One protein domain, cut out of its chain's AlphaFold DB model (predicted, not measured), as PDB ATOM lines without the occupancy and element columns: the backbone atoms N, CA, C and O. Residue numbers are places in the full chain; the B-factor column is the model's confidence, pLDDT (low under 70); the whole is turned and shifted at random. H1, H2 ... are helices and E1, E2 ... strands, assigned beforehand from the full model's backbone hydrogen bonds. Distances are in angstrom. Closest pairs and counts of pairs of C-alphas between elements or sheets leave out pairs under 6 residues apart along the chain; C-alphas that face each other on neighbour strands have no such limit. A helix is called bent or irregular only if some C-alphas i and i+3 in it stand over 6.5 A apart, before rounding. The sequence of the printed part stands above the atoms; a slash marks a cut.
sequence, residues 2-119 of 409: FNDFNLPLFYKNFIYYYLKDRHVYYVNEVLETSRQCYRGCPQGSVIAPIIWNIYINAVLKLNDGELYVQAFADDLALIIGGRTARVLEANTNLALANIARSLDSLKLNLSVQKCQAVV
ATOM      1  N   PHE A   2     103.999 127.304  60.706       70.44
ATOM      2  CA  PHE A   2     104.467 127.815  62.012       70.44
ATOM      3  C   PHE A   2     103.518 128.794  62.723       70.44
ATOM      4  O   PHE A   2     103.792 129.200  63.853       70.44
ATOM      5  N   ASN A   3     102.413 129.182  62.083       69.31
ATOM      6  CA  ASN A   3     101.437 130.101  62.676       69.31
ATOM      7  C   ASN A   3     100.720 129.466  63.876       69.31
ATOM      8  O   ASN A   3     100.493 130.150  64.867       69.31
ATOM      9  N   ASP A   4     100.510 128.150  63.837       72.50
ATOM     10  CA  ASP A   4      99.799 127.389  64.872       72.50
ATOM     11  C   ASP A   4     100.606 127.223  66.173       72.50
ATOM     12  O   ASP A   4     100.067 126.800  67.190       72.50
ATOM     13  N   PHE A   5     101.908 127.535  66.158       73.62
ATOM     14  CA  PHE A   5     102.821 127.290  67.284       73.62
ATOM     15  C   PHE A   5     103.066 128.518  68.168       73.62
ATOM     16  O   PHE A   5     103.936 128.472  69.032       73.62
ATOM     17  N   ASN A   6     102.345 129.622  67.934       81.88
ATOM     18  CA  ASN A   6     102.511 130.904  68.631       81.88
ATOM     19  C   ASN A   6     103.989 131.317  68.838       81.88
ATOM     20  O   ASN A   6     104.371 131.860  69.871       81.88
ATOM     21  N   LEU A   7     104.846 131.007  67.856       81.44
ATOM     22  CA  LEU A   7     106.279 131.276  67.953       81.44
ATOM     23  C   LEU A   7     106.535 132.793  67.917       81.44
ATOM     24  O   LEU A   7     105.950 133.471  67.058       81.44
ATOM     25  N   PRO A   8     107.435 133.319  68.774       88.25
ATOM     26  CA  PRO A   8     107.885 134.703  68.690       88.25
ATOM     27  C   PRO A   8     108.374 135.056  67.283       88.25
ATOM     28  O   PRO A   8     108.972 134.226  66.589       88.25
ATOM     29  N   LEU A   9     108.142 136.306  66.869       87.06
ATOM     30  CA  LEU A   9     108.435 136.775  65.512       87.06
ATOM     31  C   LEU A   9     109.901 136.551  65.117       87.06
ATOM     32  O   LEU A   9     110.178 136.137  63.993       87.06
ATOM     33  N   PHE A  10     110.826 136.736  66.062       89.81
ATOM     34  CA  PHE A  10     112.250 136.469  65.868       89.81
ATOM     35  C   PHE A  10     112.519 135.052  65.328       89.81
ATOM     36  O   PHE A  10     113.179 134.896  64.302       89.81
ATOM     37  N   TYR A  11     111.948 134.017  65.955       86.56
ATOM     38  CA  TYR A  11     112.145 132.631  65.522       86.56
ATOM     39  C   TYR A  11     111.480 132.341  64.176       86.56
ATOM     40  O   TYR A  11     112.035 131.604  63.363       86.56
ATOM     41  N   LYS A  12     110.311 132.936  63.910       87.12
ATOM     42  CA  LYS A  12     109.640 132.815  62.606       87.12
ATOM     43  C   LYS A  12     110.506 133.394  61.487       87.12
ATOM     44  O   LYS A  12     110.690 132.733  60.467       87.12
ATOM     45  N   ASN A  13     111.083 134.576  61.708       89.06
ATOM     46  CA  ASN A  13     111.983 135.221  60.754       89.06
ATOM     47  C   ASN A  13     113.248 134.391  60.538       89.06
ATOM     48  O   ASN A  13     113.628 134.154  59.394       89.06
ATOM     49  N   PHE A  14     113.854 133.886  61.615       89.50
ATOM     50  CA  PHE A  14     115.016 133.008  61.518       89.50
ATOM     51  C   PHE A  14     114.727 131.780  60.644       89.50
ATOM     52  O   PHE A  14     115.471 131.505  59.709       89.50
ATOM     53  N   ILE A  15     113.621 131.070  60.896       89.00
ATOM     54  CA  ILE A  15     113.246 129.882  60.116       89.00
ATOM     55  C   ILE A  15     112.943 130.245  58.655       89.00
ATOM     56  O   ILE A  15     113.311 129.498  57.750       89.00
ATOM     57  N   TYR A  16     112.289 131.384  58.411       88.81
ATOM     58  CA  TYR A  16     112.007 131.863  57.060       88.81
ATOM     59  C   TYR A  16     113.299 132.072  56.263       88.81
ATOM     60  O   TYR A  16     113.453 131.476  55.198       88.81
ATOM     61  N   TYR A  17     114.252 132.837  56.799       88.94
ATOM     62  CA  TYR A  17     115.540 133.069  56.138       88.94
ATOM     63  C   TYR A  17     116.391 131.803  56.049       88.94
ATOM     64  O   TYR A  17     117.072 131.596  55.053       88.94
ATOM     65  N   TYR A  18     116.296 130.914  57.039       89.06
ATOM     66  CA  TYR A  18     116.964 129.618  57.009       89.06
ATOM     67  C   TYR A  18     116.493 128.725  55.850       89.06
ATOM     68  O   TYR A  18     117.275 127.923  55.349       89.06
ATOM     69  N   LEU A  19     115.230 128.831  55.419       87.75
ATOM     70  CA  LEU A  19     114.670 128.014  54.331       87.75
ATOM     71  C   LEU A  19     114.669 128.715  52.966       87.75
ATOM     72  O   LEU A  19     114.580 128.028  51.944       87.75
ATOM     73  N   LYS A  20     114.754 130.048  52.946       88.44
ATOM     74  CA  LYS A  20     114.678 130.886  51.744       88.44
ATOM     75  C   LYS A  20     115.990 130.885  50.949       88.44
ATOM     76  O   LYS A  20     117.065 130.841  51.529       88.44
ATOM     77  N   ASP A  21     115.871 130.926  49.619       86.56
ATOM     78  CA  ASP A  21     116.956 131.163  48.645       86.56
ATOM     79  C   ASP A  21     118.242 130.350  48.868       86.56
ATOM     80  O   ASP A  21     119.362 130.792  48.606       86.56
ATOM     81  N   ARG A  22     118.082 129.107  49.328       88.31
ATOM     82  CA  ARG A  22     119.208 128.215  49.605       88.31
ATOM     83  C   ARG A  22     119.858 127.731  48.318       88.31
ATOM     84  O   ARG A  22     119.171 127.247  47.419       88.31
ATOM     85  N   HIS A  23     121.184 127.752  48.302       88.56
ATOM     86  CA  HIS A  23     122.013 127.194  47.243       88.56
ATOM     87  C   HIS A  23     122.994 126.190  47.847       88.56
ATOM     88  O   HIS A  23     123.557 126.431  48.914       88.56
ATOM     89  N   VAL A  24     123.164 125.049  47.186       87.81
ATOM     90  CA  VAL A  24     124.211 124.077  47.506       87.81
ATOM     91  C   VAL A  24     125.317 124.254  46.485       87.81
ATOM     92  O   VAL A  24     125.057 124.170  45.287       87.81
ATOM     93  N   TYR A  25     126.525 124.494  46.981       89.06
ATOM     94  CA  TYR A  25     127.731 124.618  46.180       89.06
ATOM     95  C   TYR A  25     128.538 123.333  46.305       89.06
ATOM     96  O   TYR A  25     128.736 122.814  47.405       89.06
ATOM     97  N   TYR A  26     128.994 122.828  45.171       89.44
ATOM     98  CA  TYR A  26     130.029 121.816  45.098       89.44
ATOM     99  C   TYR A  26     131.250 122.473  44.469       89.44
ATOM    100  O   TYR A  26     131.198 122.898  43.315       89.44
ATOM    101  N   VAL A  27     132.318 122.577  45.256       90.88
ATOM    102  CA  VAL A  27     133.588 123.170  44.842       90.88
ATOM    103  C   VAL A  27     134.663 122.107  45.011       90.88
ATOM    104  O   VAL A  27     134.851 121.581  46.110       90.88
ATOM    105  N   ASN A  28     135.345 121.776  43.923       91.19
ATOM    106  CA  ASN A  28     136.597 121.028  43.943       91.19
ATOM    107  C   ASN A  28     137.660 121.797  43.133       91.19
ATOM    108  O   ASN A  28     137.377 122.871  42.611       91.19
ATOM    109  N   GLU A  29     138.880 121.267  43.021       90.00
ATOM    110  CA  GLU A  29     139.991 121.956  42.336       90.00
ATOM    111  C   GLU A  29     139.753 122.216  40.833       90.00
ATOM    112  O   GLU A  29     140.471 123.005  40.228       90.00
ATOM    113  N   VAL A  30     138.757 121.566  40.220       88.31
ATOM    114  CA  VAL A  30     138.522 121.555  38.763       88.31
ATOM    115  C   VAL A  30     137.153 122.139  38.378       88.31
ATOM    116  O   VAL A  30     136.963 122.586  37.250       88.31
ATOM    117  N   LEU A  31     136.180 122.134  39.291       87.94
ATOM    118  CA  LEU A  31     134.789 122.478  39.031       87.94
ATOM    119  C   LEU A  31     134.151 123.147  40.250       87.94
ATOM    120  O   LEU A  31     134.112 122.591  41.348       87.94
ATOM    121  N   GLU A  32     133.533 124.294  39.991       91.25
ATOM    122  CA  GLU A  32     132.560 124.922  40.871       91.25
ATOM    123  C   GLU A  32     131.180 124.841  40.214       91.25
ATOM    124  O   GLU A  32     130.960 125.328  39.105       91.25
ATOM    125  N   THR A  33     130.232 124.191  40.886       93.25
ATOM    126  CA  THR A  33     128.835 124.161  40.451       93.25
ATOM    127  C   THR A  33     127.909 124.438  41.620       93.25
ATOM    128  O   THR A  33     128.191 124.076  42.764       93.25
ATOM    129  N   SER A  34     126.783 125.085  41.339       91.69
ATOM    130  CA  SER A  34     125.779 125.399  42.341       91.69
ATOM    131  C   SER A  34     124.393 124.969  41.886       91.69
ATOM    132  O   SER A  34     124.069 124.934  40.697       91.69
ATOM    133  N   ARG A  35     123.554 124.613  42.856       90.81
ATOM    134  CA  ARG A  35     122.152 124.283  42.617       90.81
ATOM    135  C   ARG A  35     121.276 124.919  43.677       90.81
ATOM    136  O   ARG A  35     121.507 124.745  44.872       90.81
ATOM    137  N   GLN A  36     120.222 125.597  43.238       89.75
ATOM    138  CA  GLN A  36     119.207 126.124  44.141       89.75
ATOM    139  C   GLN A  36     118.358 124.990  44.741       89.75
ATOM    140  O   GLN A  36     117.906 124.076  44.043       89.75
ATOM    141  N   CYS A  37     118.130 125.045  46.054       87.44
ATOM    142  CA  CYS A  37     117.450 124.015  46.832       87.44
ATOM    143  C   CYS A  37     116.094 124.490  47.359       87.44
ATOM    144  O   CYS A  37     115.988 125.147  48.393       87.44
ATOM    145  N   TYR A  38     115.028 124.035  46.701       84.19
ATOM    146  CA  TYR A  38     113.648 124.406  47.034       84.19
ATOM    147  C   TYR A  38     112.979 123.520  48.096       84.19
ATOM    148  O   TYR A  38     111.913 123.863  48.601       84.19
ATOM    149  N   ARG A  39     113.552 122.352  48.419       83.38
ATOM    150  CA  ARG A  39     112.954 121.363  49.339       83.38
ATOM    151  C   ARG A  39     113.965 120.847  50.363       83.38
ATOM    152  O   ARG A  39     115.173 120.922  50.142       83.38
ATOM    153  N   GLY A  40     113.451 120.331  51.479       83.62
ATOM    154  CA  GLY A  40     114.243 119.736  52.560       83.62
ATOM    155  C   GLY A  40     114.945 120.757  53.459       83.62
ATOM    156  O   GLY A  40     114.936 121.953  53.189       83.62
ATOM    157  N   CYS A  41     115.567 120.272  54.528       87.06
ATOM    158  CA  CYS A  41     116.451 121.069  55.377       87.06
ATOM    159  C   CYS A  41     117.921 120.741  55.052       87.06
ATOM    160  O   CYS A  41     118.204 119.603  54.682       87.06
ATOM    161  N   PRO A  42     118.858 121.697  55.193       83.06
ATOM    162  CA  PRO A  42     120.292 121.421  55.128       83.06
ATOM    163  C   PRO A  42     120.705 120.283  56.073       83.06
ATOM    164  O   PRO A  42     120.431 120.332  57.274       83.06
ATOM    165  N   GLN A  43     121.370 119.262  55.532       82.19
ATOM    166  CA  GLN A  43     121.932 118.178  56.333       82.19
ATOM    167  C   GLN A  43     123.124 118.696  57.150       82.19
ATOM    168  O   GLN A  43     123.894 119.522  56.671       82.19
ATOM    169  N   GLY A  44     123.250 118.245  58.399       83.69
ATOM    170  CA  GLY A  44     124.255 118.749  59.346       83.69
ATOM    171  C   GLY A  44     123.819 119.997  60.121       83.69
ATOM    172  O   GLY A  44     124.456 120.359  61.104       83.69
ATOM    173  N   SER A  45     122.699 120.622  59.748       87.19
ATOM    174  CA  SER A  45     122.140 121.723  60.527       87.19
ATOM    175  C   SER A  45     121.526 121.248  61.843       87.19
ATOM    176  O   SER A  45     120.703 120.330  61.870       87.19
ATOM    177  N   VAL A  46     121.854 121.954  62.924       87.81
ATOM    178  CA  VAL A  46     121.353 121.688  64.281       87.81
ATOM    179  C   VAL A  46     119.832 121.869  64.384       87.81
ATOM    180  O   VAL A  46     119.179 121.145  65.132       87.81
ATOM    181  N   ILE A  47     119.239 122.794  63.617       88.62
ATOM    182  CA  ILE A  47     117.792 123.083  63.687       88.62
ATOM    183  C   ILE A  47     116.948 122.194  62.759       88.62
ATOM    184  O   ILE A  47     115.740 122.057  62.964       88.62
ATOM    185  N   ALA A  48     117.561 121.551  61.757       90.06
ATOM    186  CA  ALA A  48     116.849 120.720  60.784       90.06
ATOM    187  C   ALA A  48     115.987 119.610  61.429       90.06
ATOM    188  O   ALA A  48     114.817 119.501  61.052       90.06
ATOM    189  N   PRO A  49     116.469 118.844  62.433       90.69
ATOM    190  CA  PRO A  49     115.652 117.824  63.093       90.69
ATOM    191  C   PRO A  49     114.436 118.398  63.828       90.69
ATOM    192  O   PRO A  49     113.375 117.779  63.853       90.69
ATOM    193  N   ILE A  50     114.559 119.595  64.411       87.31
ATOM    194  CA  ILE A  50     113.456 120.256  65.122       87.31
ATOM    195  C   ILE A  50     112.375 120.677  64.125       87.31
ATOM    196  O   ILE A  50     111.195 120.405  64.342       87.31
ATOM    197  N   ILE A  51     112.777 121.293  63.010       89.06
ATOM    198  CA  ILE A  51     111.853 121.682  61.938       89.06
ATOM    199  C   ILE A  51     111.154 120.447  61.367       89.06
ATOM    200  O   ILE A  51     109.939 120.472  61.180       89.06
ATOM    201  N   TRP A  52     111.894 119.359  61.144       90.06
ATOM    202  CA  TRP A  52     111.325 118.093  60.689       90.06
ATOM    203  C   TRP A  52     110.291 117.531  61.670       90.06
ATOM    204  O   TRP A  52     109.189 117.170  61.261       90.06
ATOM    205  N   ASN A  53     110.598 117.533  62.970       88.94
ATOM    206  CA  ASN A  53     109.660 117.086  63.997       88.94
ATOM    207  C   ASN A  53     108.370 117.915  63.997       88.94
ATOM    208  O   ASN A  53     107.293 117.350  64.148       88.94
ATOM    209  N   ILE A  54     108.459 119.235  63.794       87.62
ATOM    210  CA  ILE A  54     107.283 120.108  63.659       87.62
ATOM    211  C   ILE A  54     106.489 119.758  62.392       87.62
ATOM    212  O   ILE A  54     105.262 119.685  62.441       87.62
ATOM    213  N   TYR A  55     107.188 119.517  61.279       89.06
ATOM    214  CA  TYR A  55     106.603 119.197  59.978       89.06
ATOM    215  C   TYR A  55     105.793 117.895  60.004       89.06
ATOM    216  O   TYR A  55     104.621 117.878  59.632       89.06
ATOM    217  N   ILE A  56     106.394 116.810  60.501       90.81
ATOM    218  CA  ILE A  56     105.760 115.485  60.542       90.81
ATOM    219  C   ILE A  56     104.680 115.378  61.632       90.81
ATOM    220  O   ILE A  56     103.855 114.465  61.602       90.81
ATOM    221  N   ASN A  57     104.636 116.325  62.579       89.12
ATOM    222  CA  ASN A  57     103.714 116.294  63.716       89.12
ATOM    223  C   ASN A  57     102.236 116.228  63.298       89.12
ATOM    224  O   ASN A  57     101.418 115.702  64.046       89.12
ATOM    225  N   ALA A  58     101.875 116.727  62.110       87.44
ATOM    226  CA  ALA A  58     100.510 116.608  61.595       87.44
ATOM    227  C   ALA A  58     100.062 115.141  61.442       87.44
ATOM    228  O   ALA A  58      98.912 114.830  61.733       87.44
ATOM    229  N   VAL A  59     100.974 114.230  61.082       91.62
ATOM    230  CA  VAL A  59     100.700 112.783  61.021       91.62
ATOM    231  C   VAL A  59     100.553 112.196  62.426       91.62
ATOM    232  O   VAL A  59      99.704 111.346  62.659       91.62
ATOM    233  N   LEU A  60     101.341 112.678  63.391       91.50
ATOM    234  CA  LEU A  60     101.295 112.201  64.780       91.50
ATOM    235  C   LEU A  60     100.023 112.632  65.523       91.50
ATOM    236  O   LEU A  60      99.626 111.984  66.488       91.50
ATOM    237  N   LYS A  61      99.357 113.697  65.062       90.00
ATOM    238  CA  LYS A  61      98.040 114.118  65.565       90.00
ATOM    239  C   LYS A  61      96.914 113.137  65.219       90.00
ATOM    240  O   LYS A  61      95.828 113.289  65.760       90.00
ATOM    241  N   LEU A  62      97.164 112.151  64.351       89.50
ATOM    242  CA  LEU A  62      96.216 111.067  64.088       89.50
ATOM    243  C   LEU A  62      96.082 110.101  65.270       89.50
ATOM    244  O   LEU A  62      95.141 109.319  65.282       89.50
ATOM    245  N   ASN A  63      97.013 110.126  66.229       91.19
ATOM    246  CA  ASN A  63      96.974 109.233  67.382       91.19
ATOM    247  C   ASN A  63      95.690 109.403  68.189       91.19
ATOM    248  O   ASN A  63      95.324 110.520  68.559       91.19
ATOM    249  N   ASP A  64      95.084 108.277  68.540       85.88
ATOM    250  CA  ASP A  64      93.942 108.199  69.441       85.88
ATOM    251  C   ASP A  64      94.171 107.085  70.486       85.88
ATOM    252  O   ASP A  64      95.292 106.605  70.670       85.88
ATOM    253  N   GLY A  65      93.139 106.720  71.250       80.69
ATOM    254  CA  GLY A  65      93.253 105.679  72.276       80.69
ATOM    255  C   GLY A  65      93.526 104.267  71.731       80.69
ATOM    256  O   GLY A  65      93.994 103.415  72.486       80.69
ATOM    257  N   GLU A  66      93.258 104.006  70.449       83.38
ATOM    258  CA  GLU A  66      93.393 102.694  69.799       83.38
ATOM    259  C   GLU A  66      94.489 102.663  68.714       83.38
ATOM    260  O   GLU A  66      95.081 101.610  68.452       83.38
ATOM    261  N   LEU A  67      94.773 103.814  68.105       90.44
ATOM    262  CA  LEU A  67      95.747 104.053  67.051       90.44
ATOM    263  C   LEU A  67      96.971 104.786  67.609       90.44
ATOM    264  O   LEU A  67      96.883 105.938  68.032       90.44
ATOM    265  N   TYR A  68      98.143 104.158  67.519       94.94
ATOM    266  CA  TYR A  68      99.398 104.774  67.935       94.94
ATOM    267  C   TYR A  68     100.416 104.815  66.794       94.94
ATOM    268  O   TYR A  68     100.950 103.798  66.358       94.94
ATOM    269  N   VAL A  69     100.720 106.023  66.338       94.12
ATOM    270  CA  VAL A  69     101.727 106.364  65.336       94.12
ATOM    271  C   VAL A  69     102.899 107.059  66.018       94.12
ATOM    272  O   VAL A  69     102.741 108.006  66.794       94.12
ATOM    273  N   GLN A  70     104.106 106.610  65.699       92.81
ATOM    274  CA  GLN A  70     105.354 107.205  66.156       92.81
ATOM    275  C   GLN A  70     106.263 107.456  64.957       92.81
ATOM    276  O   GLN A  70     106.439 106.576  64.124       92.81
ATOM    277  N   ALA A  71     106.877 108.635  64.902       91.75
ATOM    278  CA  ALA A  71     107.912 108.955  63.924       91.75
ATOM    279  C   ALA A  71     109.288 109.007  64.596       91.75
ATOM    280  O   ALA A  71     109.401 109.450  65.747       91.75
ATOM    281  N   PHE A  72     110.322 108.601  63.865       89.50
ATOM    282  CA  PHE A  72     111.718 108.888  64.173       89.50
ATOM    283  C   PHE A  72     112.451 109.190  62.868       89.50
ATOM    284  O   PHE A  72     112.605 108.306  62.035       89.50
ATOM    285  N   ALA A  73     112.893 110.440  62.691       86.31
ATOM    286  CA  ALA A  73     113.347 110.920  61.387       86.31
ATOM    287  C   ALA A  73     112.306 110.580  60.297       86.31
ATOM    288  O   ALA A  73     111.135 110.929  60.458       86.31
ATOM    289  N   ASP A  74     112.714 109.936  59.211       86.75
ATOM    290  CA  ASP A  74     111.870 109.501  58.098       86.75
ATOM    291  C   ASP A  74     111.124 108.177  58.344       86.75
ATOM    292  O   ASP A  74     110.197 107.859  57.595       86.75
ATOM    293  N   ASP A  75     111.449 107.443  59.412       90.56
ATOM    294  CA  ASP A  75     110.769 106.200  59.774       90.56
ATOM    295  C   ASP A  75     109.453 106.463  60.524       90.56
ATOM    296  O   ASP A  75     109.396 107.218  61.501       90.56
ATOM    297  N   LEU A  76     108.389 105.768  60.107       93.12
ATOM    298  CA  LEU A  76     107.077 105.765  60.757       93.12
ATOM    299  C   LEU A  76     106.727 104.361  61.258       93.12
ATOM    300  O   LEU A  76     106.733 103.396  60.498       93.12
ATOM    301  N   ALA A  77     106.356 104.266  62.532       94.56
ATOM    302  CA  ALA A  77     105.845 103.059  63.161       94.56
ATOM    303  C   ALA A  77     104.358 103.227  63.489       94.56
ATOM    304  O   ALA A  77     103.963 104.210  64.117       94.56
ATOM    305  N   LEU A  78     103.552 102.245  63.089       95.06
ATOM    306  CA  LEU A  78     102.122 102.159  63.369       95.06
ATOM    307  C   LEU A  78     101.860 100.960  64.286       95.06
ATOM    308  O   LEU A  78     102.230  99.833  63.962       95.06
ATOM    309  N   ILE A  79     101.193 101.204  65.409       94.62
ATOM    310  CA  ILE A  79     100.717 100.197  66.353       94.62
ATOM    311  C   ILE A  79      99.199 100.328  66.434       94.62
ATOM    312  O   ILE A  79      98.670 101.402  66.713       94.62
ATOM    313  N   ILE A  80      98.503  99.222  66.185       94.06
ATOM    314  CA  ILE A  80      97.045  99.177  66.198       94.06
ATOM    315  C   ILE A  80      96.553  97.810  66.667       94.06
ATOM    316  O   ILE A  80      97.163  96.776  66.379       94.06
ATOM    317  N   GLY A  81      95.461  97.813  67.427       91.38
ATOM    318  CA  GLY A  81      94.829  96.612  67.962       91.38
ATOM    319  C   GLY A  81      93.514  96.266  67.265       91.38
ATOM    320  O   GLY A  81      92.871  97.093  66.625       91.38
ATOM    321  N   GLY A  82      93.078  95.018  67.432       90.50
ATOM    322  CA  GLY A  82      91.749  94.579  67.021       90.50
ATOM    323  C   GLY A  82      91.319  93.343  67.800       90.50
ATOM    324  O   GLY A  82      92.113  92.426  68.011       90.50
ATOM    325  N   ARG A  83      90.049  93.299  68.227       87.94
ATOM    326  CA  ARG A  83      89.497  92.158  68.988       87.94
ATOM    327  C   ARG A  83      89.470  90.863  68.171       87.94
ATOM    328  O   ARG A  83      89.575  89.773  68.726       87.94
ATOM    329  N   THR A  84      89.339  90.979  66.852       88.00
ATOM    330  CA  THR A  84      89.385  89.861  65.903       88.00
ATOM    331  C   THR A  84      90.337  90.191  64.758       88.00
ATOM    332  O   THR A  84      90.603  91.360  64.488       88.00
ATOM    333  N   ALA A  85      90.815  89.170  64.038       88.81
ATOM    334  CA  ALA A  85      91.675  89.368  62.868       88.81
ATOM    335  C   ALA A  85      91.013  90.248  61.790       88.81
ATOM    336  O   ALA A  85      91.684  91.057  61.162       88.81
ATOM    337  N   ARG A  86      89.687  90.134  61.623       91.38
ATOM    338  CA  ARG A  86      88.913  90.946  60.674       91.38
ATOM    339  C   ARG A  86      88.860  92.415  61.089       91.38
ATOM    340  O   ARG A  86      89.052  93.285  60.249       91.38
ATOM    341  N   VAL A  87      88.615  92.682  62.373       92.75
ATOM    342  CA  VAL A  87      88.606  94.052  62.913       92.75
ATOM    343  C   VAL A  87      90.004  94.659  62.844       92.75
ATOM    344  O   VAL A  87      90.145  95.790  62.402       92.75
ATOM    345  N   LEU A  88      91.042  93.891  63.191       93.31
ATOM    346  CA  LEU A  88      92.431  94.325  63.052       93.31
ATOM    347  C   LEU A  88      92.747  94.732  61.606       93.31
ATOM    348  O   LEU A  88      93.309  95.799  61.383       93.31
ATOM    349  N   GLU A  89      92.371  93.907  60.627       95.31
ATOM    350  CA  GLU A  89      92.591  94.196  59.207       95.31
ATOM    351  C   GLU A  89      91.855  95.461  58.749       95.31
ATOM    352  O   GLU A  89      92.458  96.319  58.102       95.31
ATOM    353  N   ALA A  90      90.583  95.614  59.125       94.94
ATOM    354  CA  ALA A  90      89.792  96.797  58.794       94.94
ATOM    355  C   ALA A  90      90.385  98.075  59.414       94.94
ATOM    356  O   ALA A  90      90.645  99.043  58.698       94.94
ATOM    357  N   ASN A  91      90.674  98.045  60.718       94.69
ATOM    358  CA  ASN A  91      91.246  99.171  61.454       94.69
ATOM    359  C   ASN A  91      92.609  99.574  60.877       94.69
ATOM    360  O   ASN A  91      92.869 100.755  60.657       94.69
ATOM    361  N   THR A  92      93.469  98.593  60.579       95.50
ATOM    362  CA  THR A  92      94.812  98.856  60.042       95.50
ATOM    363  C   THR A  92      94.736  99.501  58.663       95.50
ATOM    364  O   THR A  92      95.420 100.488  58.414       95.50
ATOM    365  N   ASN A  93      93.881  98.994  57.770       96.38
ATOM    366  CA  ASN A  93      93.720  99.569  56.432       96.38
ATOM    367  C   ASN A  93      93.148 100.995  56.472       96.38
ATOM    368  O   ASN A  93      93.608 101.856  55.722       96.38
ATOM    369  N   LEU A  94      92.202 101.269  57.376       94.81
ATOM    370  CA  LEU A  94      91.689 102.623  57.598       94.81
ATOM    371  C   LEU A  94      92.797 103.568  58.090       94.81
ATOM    372  O   LEU A  94      92.975 104.657  57.543       94.81
ATOM    373  N   ALA A  95      93.576 103.136  59.083       95.25
ATOM    374  CA  ALA A  95      94.688 103.911  59.623       95.25
ATOM    375  C   ALA A  95      95.755 104.214  58.561       95.25
ATOM    376  O   ALA A  95      96.180 105.360  58.413       95.25
ATOM    377  N   LEU A  96      96.141 103.212  57.769       95.62
ATOM    378  CA  LEU A  96      97.089 103.369  56.668       95.62
ATOM    379  C   LEU A  96      96.594 104.368  55.618       95.62
ATOM    380  O   LEU A  96      97.374 105.201  55.161       95.62
ATOM    381  N   ALA A  97      95.303 104.341  55.274       94.56
ATOM    382  CA  ALA A  97      94.708 105.312  54.359       94.56
ATOM    383  C   ALA A  97      94.722 106.743  54.933       94.56
ATOM    384  O   ALA A  97      94.957 107.703  54.199       94.56
ATOM    385  N   ASN A  98      94.501 106.909  56.239       94.25
ATOM    386  CA  ASN A  98      94.567 108.216  56.905       94.25
ATOM    387  C   ASN A  98      95.997 108.771  56.939       94.25
ATOM    388  O   ASN A  98      96.209 109.952  56.656       94.25
ATOM    389  N   ILE A  99      96.974 107.912  57.241       94.75
ATOM    390  CA  ILE A  99      98.398 108.265  57.233       94.75
ATOM    391  C   ILE A  99      98.832 108.651  55.818       94.75
ATOM    392  O   ILE A  99      99.416 109.715  55.643       94.75
ATOM    393  N   ALA A 100      98.489 107.840  54.813       94.81
ATOM    394  CA  ALA A 100      98.770 108.107  53.403       94.81
ATOM    395  C   ALA A 100      98.241 109.484  52.965       94.81
ATOM    396  O   ALA A 100      99.013 110.327  52.515       94.81
ATOM    397  N   ARG A 101      96.958 109.775  53.226       94.50
ATOM    398  CA  ARG A 101      96.355 111.088  52.927       94.50
ATOM    399  C   ARG A 101      97.052 112.244  53.647       94.50
ATOM    400  O   ARG A 101      97.226 113.318  53.074       94.50
ATOM    401  N   SER A 102      97.447 112.037  54.902       93.88
ATOM    402  CA  SER A 102      98.144 113.063  55.683       93.88
ATOM    403  C   SER A 102      99.540 113.335  55.121       93.88
ATOM    404  O   SER A 102      99.924 114.496  54.983       93.88
ATOM    405  N   LEU A 103     100.275 112.294  54.725       94.06
ATOM    406  CA  LEU A 103     101.576 112.425  54.067       94.06
ATOM    407  C   LEU A 103     101.460 113.119  52.705       94.06
ATOM    408  O   LEU A 103     102.241 114.030  52.433       94.06
ATOM    409  N   ASP A 104     100.438 112.790  51.912       93.62
ATOM    410  CA  ASP A 104     100.159 113.454  50.633       93.62
ATOM    411  C   ASP A 104      99.884 114.954  50.819       93.62
ATOM    412  O   ASP A 104     100.422 115.785  50.084       93.62
ATOM    413  N   SER A 105      99.124 115.330  51.857       92.94
ATOM    414  CA  SER A 105      98.881 116.743  52.197       92.94
ATOM    415  C   SER A 105     100.170 117.492  52.568       92.94
ATOM    416  O   SER A 105     100.323 118.680  52.277       92.94
ATOM    417  N   LEU A 106     101.137 116.769  53.143       91.19
ATOM    418  CA  LEU A 106     102.486 117.240  53.440       91.19
ATOM    419  C   LEU A 106     103.452 117.055  52.258       91.19
ATOM    420  O   LEU A 106     104.649 117.283  52.416       91.19
ATOM    421  N   LYS A 107     102.990 116.646  51.072       91.69
ATOM    422  CA  LYS A 107     103.842 116.396  49.895       91.69
ATOM    423  C   LYS A 107     104.991 115.410  50.184       91.69
ATOM    424  O   LYS A 107     106.082 115.551  49.626       91.69
ATOM    425  N   LEU A 108     104.761 114.450  51.082       91.69
ATOM    426  CA  LEU A 108     105.688 113.376  51.429       91.69
ATOM    427  C   LEU A 108     105.242 112.078  50.758       91.69
ATOM    428  O   LEU A 108     104.112 111.640  50.938       91.69
ATOM    429  N   ASN A 109     106.155 111.438  50.030       90.06
ATOM    430  CA  ASN A 109     105.865 110.192  49.326       90.06
ATOM    431  C   ASN A 109     106.230 108.984  50.188       90.06
ATOM    432  O   ASN A 109     107.370 108.857  50.642       90.06
ATOM    433  N   LEU A 110     105.290 108.054  50.354       90.88
ATOM    434  CA  LEU A 110     105.530 106.812  51.080       90.88
ATOM    435  C   LEU A 110     106.157 105.746  50.169       90.88
ATOM    436  O   LEU A 110     105.623 105.401  49.116       90.88
ATOM    437  N   SER A 111     107.264 105.151  50.613       91.75
ATOM    438  CA  SER A 111     107.877 104.003  49.933       91.75
ATOM    439  C   SER A 111     107.150 102.701  50.289       91.75
ATOM    440  O   SER A 111     107.654 101.914  51.088       91.75
ATOM    441  N   VAL A 112     105.980 102.448  49.687       91.50
ATOM    442  CA  VAL A 112     105.119 101.286  50.023       91.50
ATOM    443  C   VAL A 112     105.864  99.947  49.950       91.50
ATOM    444  O   VAL A 112     105.650  99.071  50.781       91.50
ATOM    445  N   GLN A 113     106.801  99.798  49.009       89.94
ATOM    446  CA  GLN A 113     107.606  98.578  48.857       89.94
ATOM    447  C   GLN A 113     108.544  98.297  50.044       89.94
ATOM    448  O   GLN A 113     108.919  97.146  50.267       89.94
ATOM    449  N   LYS A 114     108.931  99.337  50.795       91.19
ATOM    450  CA  LYS A 114     109.757  99.226  52.005       91.19
ATOM    451  C   LYS A 114     108.915  99.010  53.263       91.19
ATOM    452  O   LYS A 114     109.466  98.629  54.291       91.19
ATOM    453  N   CYS A 115     107.602  99.238  53.201       93.06
ATOM    454  CA  CYS A 115     106.718  99.013  54.335       93.06
ATOM    455  C   CYS A 115     106.661  97.523  54.684       93.06
ATOM    456  O   CYS A 115     106.544  96.649  53.818       93.06
ATOM    457  N   GLN A 116     106.706  97.243  55.979       94.25
ATOM    458  CA  GLN A 116     106.627  95.902  56.538       94.25
ATOM    459  C   GLN A 116     105.690  95.918  57.741       94.25
ATOM    460  O   GLN A 116     105.550  96.935  58.417       94.25
ATOM    461  N   ALA A 117     105.052  94.784  58.006       95.12
ATOM    462  CA  ALA A 117     104.203  94.605  59.171       95.12
ATOM    463  C   ALA A 117     104.488  93.259  59.832       95.12
ATOM    464  O   ALA A 117     104.624  92.240  59.157       95.12
ATOM    465  N   VAL A 118     104.509  93.257  61.162       95.00
ATOM    466  CA  VAL A 118     104.514  92.047  61.983       95.00
ATOM    467  C   VAL A 118     103.204  91.996  62.758       95.00
ATOM    468  O   VAL A 118     102.723  93.018  63.244       95.00
ATOM    469  N   VAL A 119     102.592  90.815  62.843       93.88
ATOM    470  CA  VAL A 119     101.279  90.643  63.478       93.88
ATOM    471  C   VAL A 119     101.328  89.484  64.457       93.88
ATOM    472  O   VAL A 119     101.755  88.385  64.104       93.88
TER     473      VAL A 119
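Overview. This is residues 2 to 119 of the 409 residues of an uncharacterized protein of Araneus ventricosus (UniProt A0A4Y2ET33). The hairpin E3 and E4 makes a loose body with the long helix H4, which packs on it, and with H3, which meets H4 and E3 near its last residues. Away from this body lie a second hairpin, E1 and E2, whose tip at residues 27 to 32 sticks out, and the helices H1 and H2. The printed part has 118 residues with four named helices and five named strands, in the order H1 H2 E1 E2 H3 E3 E4 H4 E5; both two-stranded sheets are antiparallel and the class is mixed. It is loose, with a radius of gyration of the C-alphas of 18.9 A, and flat, spanning 63 by 40 by 21 A.

Along the chain. E3 is residues 67 to 72, 16.9 A, and E4 residues 75 to 80, 16.7 A. H4, residues 85 to 105, is 30.3 A long and ends at C-alpha 105 (98.881, 116.743, 52.197). H3, residues 48 to 60, is 18.2 A long and only just irregular: C-alphas 55 and 58 are 6.8 A apart. E1 is residues 23 to 27, E2 32 to 36, H2 9 to 19, E5 116 to 118, and H1 2 to 5, beginning at C-alpha 2 (104.467, 127.815, 62.012).

Arrangement. In the hairpin E3 and E4, N 70 and O 77 are 2.9 A apart, within hydrogen-bond range. The closest C-alphas of E4 and H4 are those of Ile 80 and Thr 92, 6.6 A. H3 touches H4 with residues 58 to 59 alone, Val 59 and Ser 102 having the closest C-alphas, 5.9 A, at a steep tilt of 48 degrees, opposite ways. E5 pairs with no named strand but is near E4. In the hairpin E1 and E2, N 26 and O 33 are 2.8 A apart. H1 and H2 are close but not clearly touching, the closest C-alphas, Phe 2 and Lys 12, 7.2 A apart. Every O i to N i+4 pair is within hydrogen-bond range in H2 and H4, 6 of 9 in H3; H1 is too short for one.

Size, cuts and confidence. The C-alphas of Val 30 and Arg 83, the two farthest apart, are 64.7 A apart. The printed part has no cut; the link E2 to H3 is long. Residue 3 is under 70 in pLDDT.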